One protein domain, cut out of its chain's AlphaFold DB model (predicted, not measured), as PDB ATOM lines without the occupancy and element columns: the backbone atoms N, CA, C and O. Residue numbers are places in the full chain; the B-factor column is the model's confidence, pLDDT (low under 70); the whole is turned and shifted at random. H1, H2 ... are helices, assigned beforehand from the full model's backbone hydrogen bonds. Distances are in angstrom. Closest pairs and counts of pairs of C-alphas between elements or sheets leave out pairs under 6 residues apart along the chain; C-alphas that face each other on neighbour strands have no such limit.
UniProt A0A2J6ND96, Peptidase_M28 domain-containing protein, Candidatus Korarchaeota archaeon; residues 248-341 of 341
ATOM      1  N   ALA A 248     -50.073  41.141  44.025       90.38
ATOM      2  CA  ALA A 248     -49.668  41.895  45.208       90.38
ATOM      3  C   ALA A 248     -48.170  41.721  45.519       90.38
ATOM      4  O   ALA A 248     -47.456  42.715  45.680       90.38
ATOM      5  N   LYS A 249     -47.682  40.471  45.539       90.50
ATOM      6  CA  LYS A 249     -46.258  40.150  45.735       90.50
ATOM      7  C   LYS A 249     -45.383  40.786  44.654       90.50
ATOM      8  O   LYS A 249     -44.388  41.435  44.970       90.50
ATOM      9  N   TYR A 250     -45.777  40.649  43.389       91.81
ATOM     10  CA  TYR A 250     -45.023  41.167  42.257       91.81
ATOM     11  C   TYR A 250     -44.973  42.694  42.267       91.81
ATOM     12  O   TYR A 250     -43.902  43.271  42.115       91.81
ATOM     13  N   LYS A 251     -46.090  43.369  42.564       92.88
ATOM     14  CA  LYS A 251     -46.105  44.827  42.730       92.88
ATOM     15  C   LYS A 251     -45.154  45.290  43.838       92.88
ATOM     16  O   LYS A 251     -44.424  46.258  43.638       92.88
ATOM     17  N   ALA A 252     -45.144  44.616  44.989       93.88
ATOM     18  CA  ALA A 252     -44.224  44.946  46.079       93.88
ATOM     19  C   ALA A 252     -42.756  44.759  45.661       93.88
ATOM     20  O   ALA A 252     -41.927  45.633  45.915       93.88
ATOM     21  N   TYR A 253     -42.454  43.663  44.959       93.06
ATOM     22  CA  TYR A 253     -41.132  43.404  44.394       93.06
ATOM     23  C   TYR A 253     -40.704  44.490  43.397       93.06
ATOM     24  O   TYR A 253     -39.608  45.041  43.514       93.06
ATOM     25  N   LEU A 254     -41.585  44.861  42.463       94.62
ATOM     26  CA  LEU A 254     -41.317  45.909  41.484       94.62
ATOM     27  C   LEU A 254     -41.047  47.262  42.147       94.62
ATOM     28  O   LEU A 254     -40.103  47.948  41.769       94.62
ATOM     29  N   LEU A 255     -41.830  47.633  43.162       96.00
ATOM     30  CA  LEU A 255     -41.622  48.875  43.908       96.00
ATOM     31  C   LEU A 255     -40.260  48.899  44.606       96.00
ATOM     32  O   LEU A 255     -39.579  49.922  44.562       96.00
ATOM     33  N   ALA A 256     -39.858  47.780  45.215       95.50
ATOM     34  CA  ALA A 256     -38.579  47.663  45.903       95.50
ATOM     35  C   ALA A 256     -37.386  47.708  44.934       95.50
ATOM     36  O   ALA A 256     -36.404  48.395  45.211       95.50
ATOM     37  N   LYS A 257     -37.469  47.008  43.794       94.19
ATOM     38  CA  LYS A 257     -36.368  46.924  42.821       94.19
ATOM     39  C   LYS A 257     -36.304  48.152  41.910       94.19
ATOM     40  O   LYS A 257     -35.232  48.723  41.720       94.19
ATOM     41  N   PHE A 258     -37.432  48.592  41.356       95.38
ATOM     42  CA  PHE A 258     -37.462  49.594  40.288       95.38
ATOM     43  C   PHE A 258     -37.863  51.000  40.744       95.38
ATOM     44  O   PHE A 258     -37.437  51.969  40.120       95.38
ATOM     45  N   GLY A 259     -38.553  51.138  41.876       96.12
ATOM     46  CA  GLY A 259     -39.155  52.403  42.298       96.12
ATOM     47  C   GLY A 259     -40.545  52.605  41.691       96.12
ATOM     48  O   GLY A 259     -41.007  51.813  40.873       96.12
ATOM     49  N   ARG A 260     -41.250  53.654  42.133       96.12
ATOM     50  CA  ARG A 260     -42.688  53.815  41.864       96.12
ATOM     51  C   ARG A 260     -43.038  53.920  40.380       96.12
ATOM     52  O   ARG A 260     -43.926  53.205  39.932       96.12
ATOM     53  N   GLU A 261     -42.364  54.802  39.652       95.38
ATOM     54  CA  GLU A 261     -42.671  55.082  38.245       95.38
ATOM     55  C   GLU A 261     -42.535  53.825  37.373       95.38
ATOM     56  O   GLU A 261     -43.473  53.431  36.684       95.38
ATOM     57  N   ASP A 262     -41.395  53.149  37.463       95.00
ATOM     58  CA  ASP A 262     -41.127  51.933  36.694       95.00
ATOM     59  C   ASP A 262     -42.000  50.762  37.114       95.00
ATOM     60  O   ASP A 262     -42.418  49.976  36.269       95.00
ATOM     61  N   ALA A 263     -42.300  50.639  38.407       94.50
ATOM     62  CA  ALA A 263     -43.202  49.607  38.892       94.50
ATOM     63  C   ALA A 263     -44.622  49.791  38.341       94.50
ATOM     64  O   ALA A 263     -45.277  48.804  38.007       94.50
ATOM     65  N   GLU A 264     -45.102  51.034  38.229       93.94
ATOM     66  CA  GLU A 264     -46.391  51.340  37.604       93.94
ATOM     67  C   GLU A 264     -46.369  51.004  36.102       93.94
ATOM     68  O   GLU A 264     -47.302  50.361  35.620       93.94
ATOM     69  N   LYS A 265     -45.282  51.337  35.387       94.44
ATOM     70  CA  LYS A 265     -45.096  50.983  33.965       94.44
ATOM     71  C   LYS A 265     -45.066  49.466  33.748       94.44
ATOM     72  O   LYS A 265     -45.861  48.952  32.965       94.44
ATOM     73  N   LEU A 266     -44.213  48.745  34.480       92.00
ATOM     74  CA  LEU A 266     -44.091  47.281  34.417       92.00
ATOM     75  C   LEU A 266     -45.399  46.576  34.814       92.00
ATOM     76  O   LEU A 266     -45.789  45.595  34.189       92.00
ATOM     77  N   GLY A 267     -46.113  47.091  35.817       89.75
ATOM     78  CA  GLY A 267     -47.395  46.534  36.260       89.75
ATOM     79  C   GLY A 267     -48.551  46.731  35.272       89.75
ATOM     80  O   GLY A 267     -49.550  46.018  35.363       89.75
ATOM     81  N   ALA A 268     -48.428  47.681  34.339       89.50
ATOM     82  CA  ALA A 268     -49.422  47.961  33.303       89.50
ATOM     83  C   ALA A 268     -49.182  47.186  31.993       89.50
ATOM     84  O   ALA A 268     -50.028  47.238  31.092       89.50
ATOM     85  N   LEU A 269     -48.055  46.477  31.880       88.44
ATOM     86  CA  LEU A 269     -47.696  45.722  30.684       88.44
ATOM     87  C   LEU A 269     -48.679  44.592  30.393       88.44
ATOM     88  O   LEU A 269     -49.280  43.986  31.284       88.44
ATOM     89  N   ARG A 270     -48.798  44.274  29.106       84.12
ATOM     90  CA  ARG A 270     -49.503  43.087  28.627       84.12
ATOM     91  C   ARG A 270     -48.486  42.088  28.089       84.12
ATOM     92  O   ARG A 270     -47.478  42.480  27.501       84.12
ATOM     93  N   LYS A 271     -48.786  40.794  28.240       82.81
ATOM     94  CA  LYS A 271     -48.042  39.737  27.541       82.81
ATOM     95  C   LYS A 271     -48.150  39.982  26.032       82.81
ATOM     96  O   LYS A 271     -49.250  40.212  25.525       82.81
ATOM     97  N   ALA A 272     -47.020  39.951  25.336       80.44
ATOM     98  CA  ALA A 272     -46.920  40.237  23.908       80.44
ATOM     99  C   ALA A 272     -45.861  39.336  23.261       80.44
ATOM    100  O   ALA A 272     -44.899  38.953  23.922       80.44
ATOM    101  N   LYS A 273     -46.029  39.014  21.972       81.19
ATOM    102  CA  LYS A 273     -44.979  38.352  21.184       81.19
ATOM    103  C   LYS A 273     -43.826  39.338  20.953       81.19
ATOM    104  O   LYS A 273     -44.078  40.491  20.599       81.19
ATOM    105  N   TYR A 274     -42.588  38.886  21.125       77.12
ATOM    106  CA  TYR A 274     -41.389  39.693  20.897       77.12
ATOM    107  C   TYR A 274     -41.187  39.804  19.382       77.12
ATOM    108  O   TYR A 274     -41.305  38.807  18.665       77.12
ATOM    109  N   ARG A 275     -40.952  41.017  18.870       64.12
ATOM    110  CA  ARG A 275     -41.016  41.273  17.419       64.12
ATOM    111  C   ARG A 275     -39.715  40.928  16.700       64.12
ATOM    112  O   ARG A 275     -39.801  40.514  15.548       64.12
ATOM    113  N   ASN A 276     -38.560  41.060  17.360       61.75
ATOM    114  CA  ASN A 276     -37.251  40.951  16.700       61.75
ATOM    115  C   ASN A 276     -36.260  40.039  17.430       61.75
ATOM    116  O   ASN A 276     -35.058  40.111  17.193       61.75
ATOM    117  N   PHE A 277     -36.732  39.192  18.339       61.16
ATOM    118  CA  PHE A 277     -35.828  38.327  19.079       61.16
ATOM    119  C   PHE A 277     -35.411  37.120  18.223       61.16
ATOM    120  O   PHE A 277     -36.243  36.431  17.644       61.16
ATOM    121  N   LEU A 278     -34.114  36.861  18.111       59.91
ATOM    122  CA  LEU A 278     -33.585  35.579  17.659       59.91
ATOM    123  C   LEU A 278     -32.680  35.094  18.799       59.91
ATOM    124  O   LEU A 278     -31.591  35.643  18.958       59.91
ATOM    125  N   PRO A 279     -33.112  34.117  19.619       53.72
ATOM    126  CA  PRO A 279     -32.341  33.654  20.777       53.72
ATOM    127  C   PRO A 279     -31.013  33.029  20.382       53.72
ATOM    128  O   PRO A 279     -30.087  32.961  21.185       53.72
ATOM    129  N   THR A 280     -30.885  32.616  19.120       51.19
ATOM    130  CA  THR A 280     -29.599  32.225  18.572       51.19
ATOM    131  C   THR A 280     -28.748  33.471  18.389       51.19
ATOM    132  O   THR A 280     -28.633  34.018  17.290       51.19
ATOM    133  N   ALA A 281     -28.072  33.868  19.459       42.28
ATOM    134  CA  ALA A 281     -26.811  34.565  19.361       42.28
ATOM    135  C   ALA A 281     -25.773  33.608  18.742       42.28
ATOM    136  O   ALA A 281     -24.816  33.181  19.379       42.28
ATOM    137  N   SER A 282     -25.956  33.241  17.476       48.00
ATOM    138  CA  SER A 282     -24.804  33.119  16.600       48.00
ATOM    139  C   SER A 282     -24.592  34.529  16.071       48.00
ATOM    140  O   SER A 282     -25.153  34.851  15.020       48.00
ATOM    141  N   PRO A 283     -23.874  35.413  16.803       44.16
ATOM    142  CA  PRO A 283     -23.406  36.638  16.180       44.16
ATOM    143  C   PRO A 283     -22.719  36.214  14.885       44.16
ATOM    144  O   PRO A 283     -22.034  35.189  14.863       44.16
ATOM    145  N   TYR A 284     -22.953  36.945  13.798       45.91
ATOM    146  CA  TYR A 284     -22.189  36.759  12.571       45.91
ATOM    147  C   TYR A 284     -20.705  36.748  12.944       45.91
ATOM    148  O   TYR A 284     -20.155  37.798  13.276       45.91
ATOM    149  N   ILE A 285     -20.088  35.563  12.955       48.69
ATOM    150  CA  ILE A 285     -18.677  35.425  13.287       48.69
ATOM    151  C   ILE A 285     -17.927  35.877  12.046       48.69
ATOM    152  O   ILE A 285     -17.832  35.155  11.051       48.69
ATOM    153  N   THR A 286     -17.428  37.100  12.090       52.94
ATOM    154  CA  THR A 286     -16.506  37.622  11.097       52.94
ATOM    155  C   THR A 286     -15.077  37.444  11.613       52.94
ATOM    156  O   THR A 286     -14.861  37.290  12.819       52.94
ATOM    157  N   PRO A 287     -14.062  37.457  10.734       52.19
ATOM    158  CA  PRO A 287     -12.668  37.460  11.171       52.19
ATOM    159  C   PRO A 287     -12.345  38.570  12.185       52.19
ATOM    160  O   PRO A 287     -11.411  38.424  12.964       52.19
ATOM    161  N   GLU A 288     -13.111  39.664  12.180       52.50
ATOM    162  CA  GLU A 288     -12.916  40.833  13.038       52.50
ATOM    163  C   GLU A 288     -13.514  40.687  14.446       52.50
ATOM    164  O   GLU A 288     -13.072  41.397  15.343       52.50
ATOM    165  N   ASN A 289     -14.489  39.795  14.662       51.84
ATOM    166  CA  ASN A 289     -15.147  39.606  15.965       51.84
ATOM    167  C   ASN A 289     -15.047  38.168  16.511       51.84
ATOM    168  O   ASN A 289     -15.607  37.866  17.563       51.84
ATOM    169  N   ALA A 290     -14.312  37.286  15.827       53.72
ATOM    170  CA  ALA A 290     -14.164  35.882  16.210       53.72
ATOM    171  C   ALA A 290     -13.565  35.671  17.614       53.72
ATOM    172  O   ALA A 290     -13.869  34.662  18.253       53.72
ATOM    173  N   ASP A 291     -12.760  36.626  18.092       47.12
ATOM    174  CA  ASP A 291     -12.129  36.605  19.418       47.12
ATOM    175  C   ASP A 291     -12.911  37.412  20.478       47.12
ATOM    176  O   ASP A 291     -12.654  37.275  21.674       47.12
ATOM    177  N   GLU A 292     -13.898  38.217  20.067       51.81
ATOM    178  CA  GLU A 292     -14.736  39.050  20.939       51.81
ATOM    179  C   GLU A 292     -16.180  38.534  20.925       51.81
ATOM    180  O   GLU A 292     -17.082  39.128  20.335       51.81
ATOM    181  N   PHE A 293     -16.416  37.397  21.583       49.88
ATOM    182  CA  PHE A 293     -17.783  36.934  21.813       49.88
ATOM    183  C   PHE A 293     -18.423  37.813  22.897       49.88
ATOM    184  O   PHE A 293     -17.924  37.814  24.029       49.88
ATOM    185  N   PRO A 294     -19.504  38.565  22.612       53.56
ATOM    186  CA  PRO A 294     -20.229  39.234  23.680       53.56
ATOM    187  C   PRO A 294     -20.725  38.174  24.670       53.56
ATOM    188  O   PRO A 294     -21.050  37.054  24.279       53.56
ATOM    189  N   ASP A 295     -20.781  38.507  25.961       63.19
ATOM    190  CA  ASP A 295     -21.613  37.731  26.881       63.19
ATOM    191  C   ASP A 295     -23.034  37.764  26.313       63.19
ATOM    192  O   ASP A 295     -23.616  38.836  26.193       63.19
ATOM    193  N   VAL A 296     -23.537  36.623  25.849       62.00
ATOM    194  CA  VAL A 296     -24.854  36.508  25.213       62.00
ATOM    195  C   VAL A 296     -25.930  36.118  26.214       62.00
ATOM    196  O   VAL A 296     -27.100  36.210  25.882       62.00
ATOM    197  N   TRP A 297     -25.568  35.738  27.440       67.94
ATOM    198  CA  TRP A 297     -26.521  35.224  28.418       67.94
ATOM    199  C   TRP A 297     -27.228  36.381  29.124       67.94
ATOM    200  O   TRP A 297     -28.319  36.786  28.722       67.94
ATOM    201  N   GLY A 298     -26.577  37.000  30.115       72.19
ATOM    202  CA  GLY A 298     -27.196  38.068  30.911       72.19
ATOM    203  C   GLY A 298     -27.509  39.318  30.083       72.19
ATOM    204  O   GLY A 298     -28.570  39.930  30.208       72.19
ATOM    205  N   ARG A 299     -26.610  39.674  29.165       79.94
ATOM    206  CA  ARG A 299     -26.815  40.787  28.228       79.94
ATOM    207  C   ARG A 299     -27.854  40.472  27.151       79.94
ATOM    208  O   ARG A 299     -28.591  41.374  26.759       79.94
ATOM    209  N   GLY A 300     -27.944  39.222  26.695       81.31
ATOM    210  CA  GLY A 300     -28.989  38.798  25.762       81.31
ATOM    211  C   GLY A 300     -30.375  38.854  26.396       81.31
ATOM    212  O   GLY A 300     -31.303  39.358  25.771       81.31
ATOM    213  N   ALA A 301     -30.503  38.464  27.667       87.19
ATOM    214  CA  ALA A 301     -31.739  38.616  28.434       87.19
ATOM    215  C   ALA A 301     -32.144  40.085  28.612       87.19
ATOM    216  O   ALA A 301     -33.305  40.445  28.400       87.19
ATOM    217  N   ALA A 302     -31.177  40.957  28.918       89.44
ATOM    218  CA  ALA A 302     -31.403  42.398  28.962       89.44
ATOM    219  C   ALA A 302     -31.886  42.942  27.609       89.44
ATOM    220  O   ALA A 302     -32.806  43.757  27.565       89.44
ATOM    221  N   TYR A 303     -31.297  42.475  26.504       87.56
ATOM    222  CA  TYR A 303     -31.706  42.864  25.156       87.56
ATOM    223  C   TYR A 303     -33.104  42.359  24.798       87.56
ATOM    224  O   TYR A 303     -33.910  43.127  24.277       87.56
ATOM    225  N   ALA A 304     -33.421  41.108  25.133       86.31
ATOM    226  CA  ALA A 304     -34.744  40.530  24.933       86.31
ATOM    227  C   ALA A 304     -35.815  41.346  25.674       86.31
ATOM    228  O   ALA A 304     -36.845  41.709  25.104       86.31
ATOM    229  N   GLU A 305     -35.550  41.687  26.936       90.25
ATOM    230  CA  GLU A 305     -36.442  42.529  27.729       90.25
ATOM    231  C   GLU A 305     -36.583  43.928  27.124       90.25
ATOM    232  O   GLU A 305     -37.697  44.431  26.992       90.25
ATOM    233  N   PHE A 306     -35.477  44.546  26.705       90.56
ATOM    234  CA  PHE A 306     -35.494  45.841  26.032       90.56
ATOM    235  C   PHE A 306     -36.346  45.828  24.756       90.56
ATOM    236  O   PHE A 306     -37.203  46.703  24.610       90.56
ATOM    237  N   ASP A 307     -36.150  44.851  23.860       86.50
ATOM    238  CA  ASP A 307     -36.914  44.743  22.608       86.50
ATOM    239  C   ASP A 307     -38.412  44.682  22.918       86.50
ATOM    240  O   ASP A 307     -39.184  45.483  22.388       86.50
ATOM    241  N   ASN A 308     -38.823  43.837  23.870       88.19
ATOM    242  CA  ASN A 308     -40.230  43.730  24.242       88.19
ATOM    243  C   ASN A 308     -40.778  45.017  24.879       88.19
ATOM    244  O   ASN A 308     -41.826  45.518  24.461       88.19
ATOM    245  N   LEU A 309     -40.071  45.591  25.857       91.50
ATOM    246  CA  LEU A 309     -40.498  46.820  26.532       91.50
ATOM    247  C   LEU A 309     -40.600  48.003  25.565       91.50
ATOM    248  O   LEU A 309     -41.517  48.816  25.698       91.50
ATOM    249  N   SER A 310     -39.716  48.086  24.567       90.00
ATOM    250  CA  SER A 310     -39.697  49.184  23.592       90.00
ATOM    251  C   SER A 310     -41.004  49.287  22.800       90.00
ATOM    252  O   SER A 310     -41.419  50.383  22.419       90.00
ATOM    253  N   THR A 311     -41.710  48.164  22.631       87.25
ATOM    254  CA  THR A 311     -43.007  48.121  21.946       87.25
ATOM    255  C   THR A 311     -44.164  48.687  22.776       87.25
ATOM    256  O   THR A 311     -45.208  49.005  22.206       87.25
ATOM    257  N   GLN A 312     -43.996  48.820  24.100       90.44
ATOM    258  CA  GLN A 312     -45.063  49.201  25.038       90.44
ATOM    259  C   GLN A 312     -44.777  50.494  25.821       90.44
ATOM    260  O   GLN A 312     -45.720  51.222  26.125       90.44
ATOM    261  N   LEU A 313     -43.514  50.790  26.155       90.94
ATOM    262  CA  LEU A 313     -43.127  51.886  27.060       90.94
ATOM    263  C   LEU A 313     -42.332  53.014  26.383       90.94
ATOM    264  O   LEU A 313     -42.068  54.033  27.010       90.94
ATOM    265  N   GLY A 314     -41.970  52.863  25.106       90.88
ATOM    266  CA  GLY A 314     -41.024  53.756  24.436       90.88
ATOM    267  C   GLY A 314     -39.569  53.407  24.759       90.88
ATOM    268  O   GLY A 314     -39.263  52.715  25.727       90.88
ATOM    269  N   GLU A 315     -38.655  53.857  23.902       91.25
ATOM    270  CA  GLU A 315     -37.268  53.379  23.888       91.25
ATOM    271  C   GLU A 315     -36.460  53.774  25.132       91.25
ATOM    272  O   GLU A 315     -35.726  52.948  25.670       91.25
ATOM    273  N   GLU A 316     -36.611  55.009  25.614       92.88
ATOM    274  CA  GLU A 316     -35.873  55.516  26.779       92.88
ATOM    275  C   GLU A 316     -36.231  54.742  28.057       92.88
ATOM    276  O   GLU A 316     -35.349  54.278  28.785       92.88
ATOM    277  N   ASP A 317     -37.528  54.541  28.297       94.56
ATOM    278  CA  ASP A 317     -38.022  53.765  29.432       94.56
ATOM    279  C   ASP A 317     -37.638  52.292  29.322       94.56
ATOM    280  O   ASP A 317     -37.174  51.706  30.300       94.56
ATOM    281  N   ALA A 318     -37.776  51.704  28.132       93.19
ATOM    282  CA  ALA A 318     -37.380  50.325  27.880       93.19
ATOM    283  C   ALA A 318     -35.895  50.096  28.172       93.19
ATOM    284  O   ALA A 318     -35.550  49.150  28.879       93.19
ATOM    285  N   LEU A 319     -35.021  50.979  27.676       92.50
ATOM    286  CA  LEU A 319     -33.574  50.872  27.867       92.50
ATOM    287  C   LEU A 319     -33.218  50.950  29.350       92.50
ATOM    288  O   LEU A 319     -32.493  50.103  29.867       92.50
ATOM    289  N   ARG A 320     -33.767  51.948  30.044       93.06
ATOM    290  CA  ARG A 320     -33.510  52.196  31.463       93.06
ATOM    291  C   ARG A 320     -34.007  51.050  32.348       93.06
ATOM    292  O   ARG A 320     -33.288  50.628  33.254       93.06
ATOM    293  N   ILE A 321     -35.212  50.539  32.091       94.88
ATOM    294  CA  ILE A 321     -35.812  49.448  32.870       94.88
ATOM    295  C   ILE A 321     -35.076  48.129  32.613       94.88
ATOM    296  O   ILE A 321     -34.705  47.462  33.578       94.88
ATOM    297  N   ALA A 322     -34.813  47.768  31.354       93.12
ATOM    298  CA  ALA A 322     -34.127  46.522  31.011       93.12
ATOM    299  C   ALA A 322     -32.681  46.491  31.537       93.12
ATOM    300  O   ALA A 322     -32.275  45.519  32.173       93.12
ATOM    301  N   ALA A 323     -31.935  47.590  31.376       92.19
ATOM    302  CA  ALA A 323     -30.599  47.753  31.952       92.19
ATOM    303  C   ALA A 323     -30.607  47.515  33.474       92.19
ATOM    304  O   ALA A 323     -29.823  46.727  34.005       92.19
ATOM    305  N   LYS A 324     -31.563  48.132  34.181       93.50
ATOM    306  CA  LYS A 324     -31.725  47.976  35.631       93.50
ATOM    307  C   LYS A 324     -32.172  46.569  36.043       93.50
ATOM    308  O   LYS A 324     -31.759  46.097  37.101       93.50
ATOM    309  N   ALA A 325     -33.011  45.910  35.247       91.75
ATOM    310  CA  ALA A 325     -33.542  44.584  35.552       91.75
ATOM    311  C   ALA A 325     -32.430  43.530  35.652       91.75
ATOM    312  O   ALA A 325     -32.428  42.760  36.614       91.75
ATOM    313  N   TYR A 326     -31.472  43.584  34.721       90.62
ATOM    314  CA  TYR A 326     -30.393  42.601  34.562       90.62
ATOM    315  C   TYR A 326     -29.002  43.130  34.952       90.62
ATOM    316  O   TYR A 326     -28.001  42.453  34.745       90.62
ATOM    317  N   GLY A 327     -28.912  44.339  35.517       90.25
ATOM    318  CA  GLY A 327     -27.645  44.905  35.996       90.25
ATOM    319  C   GLY A 327     -26.639  45.240  34.886       90.25
ATOM    320  O   GLY A 327     -25.435  45.234  35.134       90.25
ATOM    321  N   VAL A 328     -27.122  45.537  33.679       88.56
ATOM    322  CA  VAL A 328     -26.309  45.894  32.505       88.56
ATOM    323  C   VAL A 328     -26.288  47.413  32.343       88.56
ATOM    324  O   VAL A 328     -27.266  48.083  32.674       88.56
ATOM    325  N   LYS A 329     -25.195  47.997  31.836       88.44
ATOM    326  CA  LYS A 329     -25.168  49.446  31.572       88.44
ATOM    327  C   LYS A 329     -25.995  49.790  30.320       88.44
ATOM    328  O   LYS A 329     -25.907  49.063  29.330       88.44
ATOM    329  N   PRO A 330     -26.754  50.903  30.295       86.25
ATOM    330  CA  PRO A 330     -27.535  51.304  29.119       86.25
ATOM    331  C   PRO A 330     -26.721  51.416  27.819       86.25
ATOM    332  O   PRO A 330     -27.218  51.090  26.740       86.25
ATOM    333  N   GLU A 331     -25.460  51.843  27.907       84.44
ATOM    334  CA  GLU A 331     -24.564  51.971  26.754       84.44
ATOM    335  C   GLU A 331     -24.170  50.598  26.189       84.44
ATOM    336  O   GLU A 331     -24.119  50.421  24.974       84.44
ATOM    337  N   GLU A 332     -23.951  49.613  27.068       80.06
ATOM    338  CA  GLU A 332     -23.666  48.221  26.691       80.06
ATOM    339  C   GLU A 332     -24.890  47.575  26.039       80.06
ATOM    340  O   GLU A 332     -24.771  46.882  25.038       80.06
ATOM    341  N   LEU A 333     -26.086  47.840  26.563       80.12
ATOM    342  CA  LEU A 333     -27.332  47.331  25.991       80.12
ATOM    343  C   LEU A 333     -27.630  47.943  24.612       80.12
ATOM    344  O   LEU A 333     -28.136  47.270  23.716       80.12
ATOM    345  N   SER A 334     -27.273  49.213  24.423       76.56
ATOM    346  CA  SER A 334     -27.438  49.904  23.141       76.56
ATOM    347  C   SER A 334     -26.521  49.343  22.054       76.56
ATOM    348  O   SER A 334     -26.956  49.239  20.907       76.56
ATOM    349  N   SER A 335     -25.288  48.943  22.392       74.81
ATOM    350  CA  SER A 335     -24.355  48.354  21.419       74.81
ATOM    351  C   SER A 335     -24.772  46.949  20.972       74.81
ATOM    352  O   SER A 335     -24.511  46.567  19.833       74.81
ATOM    353  N   LEU A 336     -25.515  46.205  21.800       72.56
ATOM    354  CA  LEU A 336     -26.065  44.893  21.426       72.56
ATOM    355  C   LEU A 336     -27.033  44.958  20.236       72.56
ATOM    356  O   LEU A 336     -27.146  43.980  19.500       72.56
ATOM    357  N   LYS A 337     -27.662  46.113  19.966       66.81
ATOM    358  CA  LYS A 337     -28.486  46.315  18.758       66.81
ATOM    359  C   LYS A 337     -27.724  46.071  17.458       66.81
ATOM    360  O   LYS A 337     -28.349  45.856  16.426       66.81
ATOM    361  N   GLU A 338     -26.399  46.175  17.465       63.69
ATOM    362  CA  GLU A 338     -25.579  45.897  16.284       63.69
ATOM    363  C   GLU A 338     -25.378  44.393  16.060       63.69
ATOM    364  O   GLU A 338     -25.195  43.978  14.918       63.69
ATOM    365  N   TYR A 339     -25.489  43.590  17.122       59.59
ATOM    366  CA  TYR A 339     -25.304  42.138  17.105       59.59
ATOM    367  C   TYR A 339     -26.603  41.361  16.851       59.59
ATOM    368  O   TYR A 339     -26.551  40.285  16.261       59.59
ATOM    369  N   PHE A 340     -27.754  41.901  17.261       61.00
ATOM    370  CA  PHE A 340     -29.067  41.239  17.187       61.00
ATOM    371  C   PHE A 340     -29.983  41.784  16.067       61.00
ATOM    372  O   PHE A 340     -31.199  41.824  16.235       61.00
ATOM    373  N   ARG A 341     -29.407  42.255  14.951       51.66
ATOM    374  CA  ARG A 341     -30.164  42.843  13.824       51.66
ATOM    375  C   ARG A 341     -30.958  41.846  12.993       51.66
ATOM    376  O   ARG A 341     -30.412  40.760  12.700       51.66
TER     377      ARG A 341
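AT A GLANCE: This is residues 248 to 341 of the 341 residues of the protein "Peptidase_M28 domain-containing protein" of Candidatus Korarchaeota archaeon (UniProt A0A2J6ND96). A helical hairpin, H3 and H4, makes the core; H5 packs across it on one side, and H1 and H2 form a V-shaped pair at one end of the domain. A long link, residues 268 to 297, runs from that pair past the hairpin and out beyond it, where residues 286 to 292 stick out as a free loop, before it turns back into H3. The printed part has 94 residues with five named helices, H1 to H5 in chain order, and no named strand; its class is all helix. It is only just compact, close to loose, with a radius of gyration of the C-alphas of 14.5 A, and spans 49 by 24 by 21 A, a length to which the free loop adds.

IN THESE COORDINATES: H1 takes residues 248 to 258 and measures 15.2 A from its first C-alpha, Ala 248 at (-49.668, 41.895, 45.208), to its last. H2 takes residues 260 to 267, 10.3 A. H3, the longest helix, takes residues 298 to 313 and measures 21.4 A from C-alpha 298 at (-27.196, 38.068, 30.911). H4 takes residues 315 to 326, 16.7 A. H5 takes residues 330 to 336, 10.1 A, and ends with C-alpha 336 at (-26.065, 44.893, 21.426).

HOW THE PARTS SIT: H4 is the hub, touching three other helices. H3 and H4 form a helical hairpin and touch, the closest C-alphas being those of Leu 309 and Ala 318, 4.9 A apart. They run opposite ways at a shallow tilt of 34.7 degrees, only just short of steep. H4 touches H5 with residues 319 to 323 alone, about perpendicular at 85 degrees; the closest C-alphas are those of Ala 323 and Pro 330, 5.5 A apart. H3 touches H5 with residues 299 to 303 alone, at 78 degrees, with the C-alphas of Tyr 303 and Leu 333 closest at 6.3 A. H4, with residues 321 to 325 alone, only just touches H1, with 3 pairs of C-alphas within 8 A; the closest are Phe 258 and Lys 324, 7.6 A. H1 and H2 touch at Leu 254 and Ala 263, their closest C-alphas, 4.9 A apart, and run opposite ways at a steep tilt of 50 degrees. H2 is close to H4 but not clearly touching, with the C-alphas of Asp 262 and Ile 321 closest at 7.0 A. H1 is apart from H3 and H5. In H1, H2, H4 and H5 every O i to N i+4 pair is within hydrogen-bond range; in H3 it is 10 of 12.

THE WHOLE: The two C-alphas farthest apart, those of Ala 248 and Pro 287, are 50.5 A apart. The printed part has no cut and ends at Arg 341, the chain's last residue. The link from H2 to H3 is long, with 30 residues; the other links are tight. The mean pLDDT of the printed part is 78.9, and residues 275 to 297 and 337 to 341 of the model are under 70.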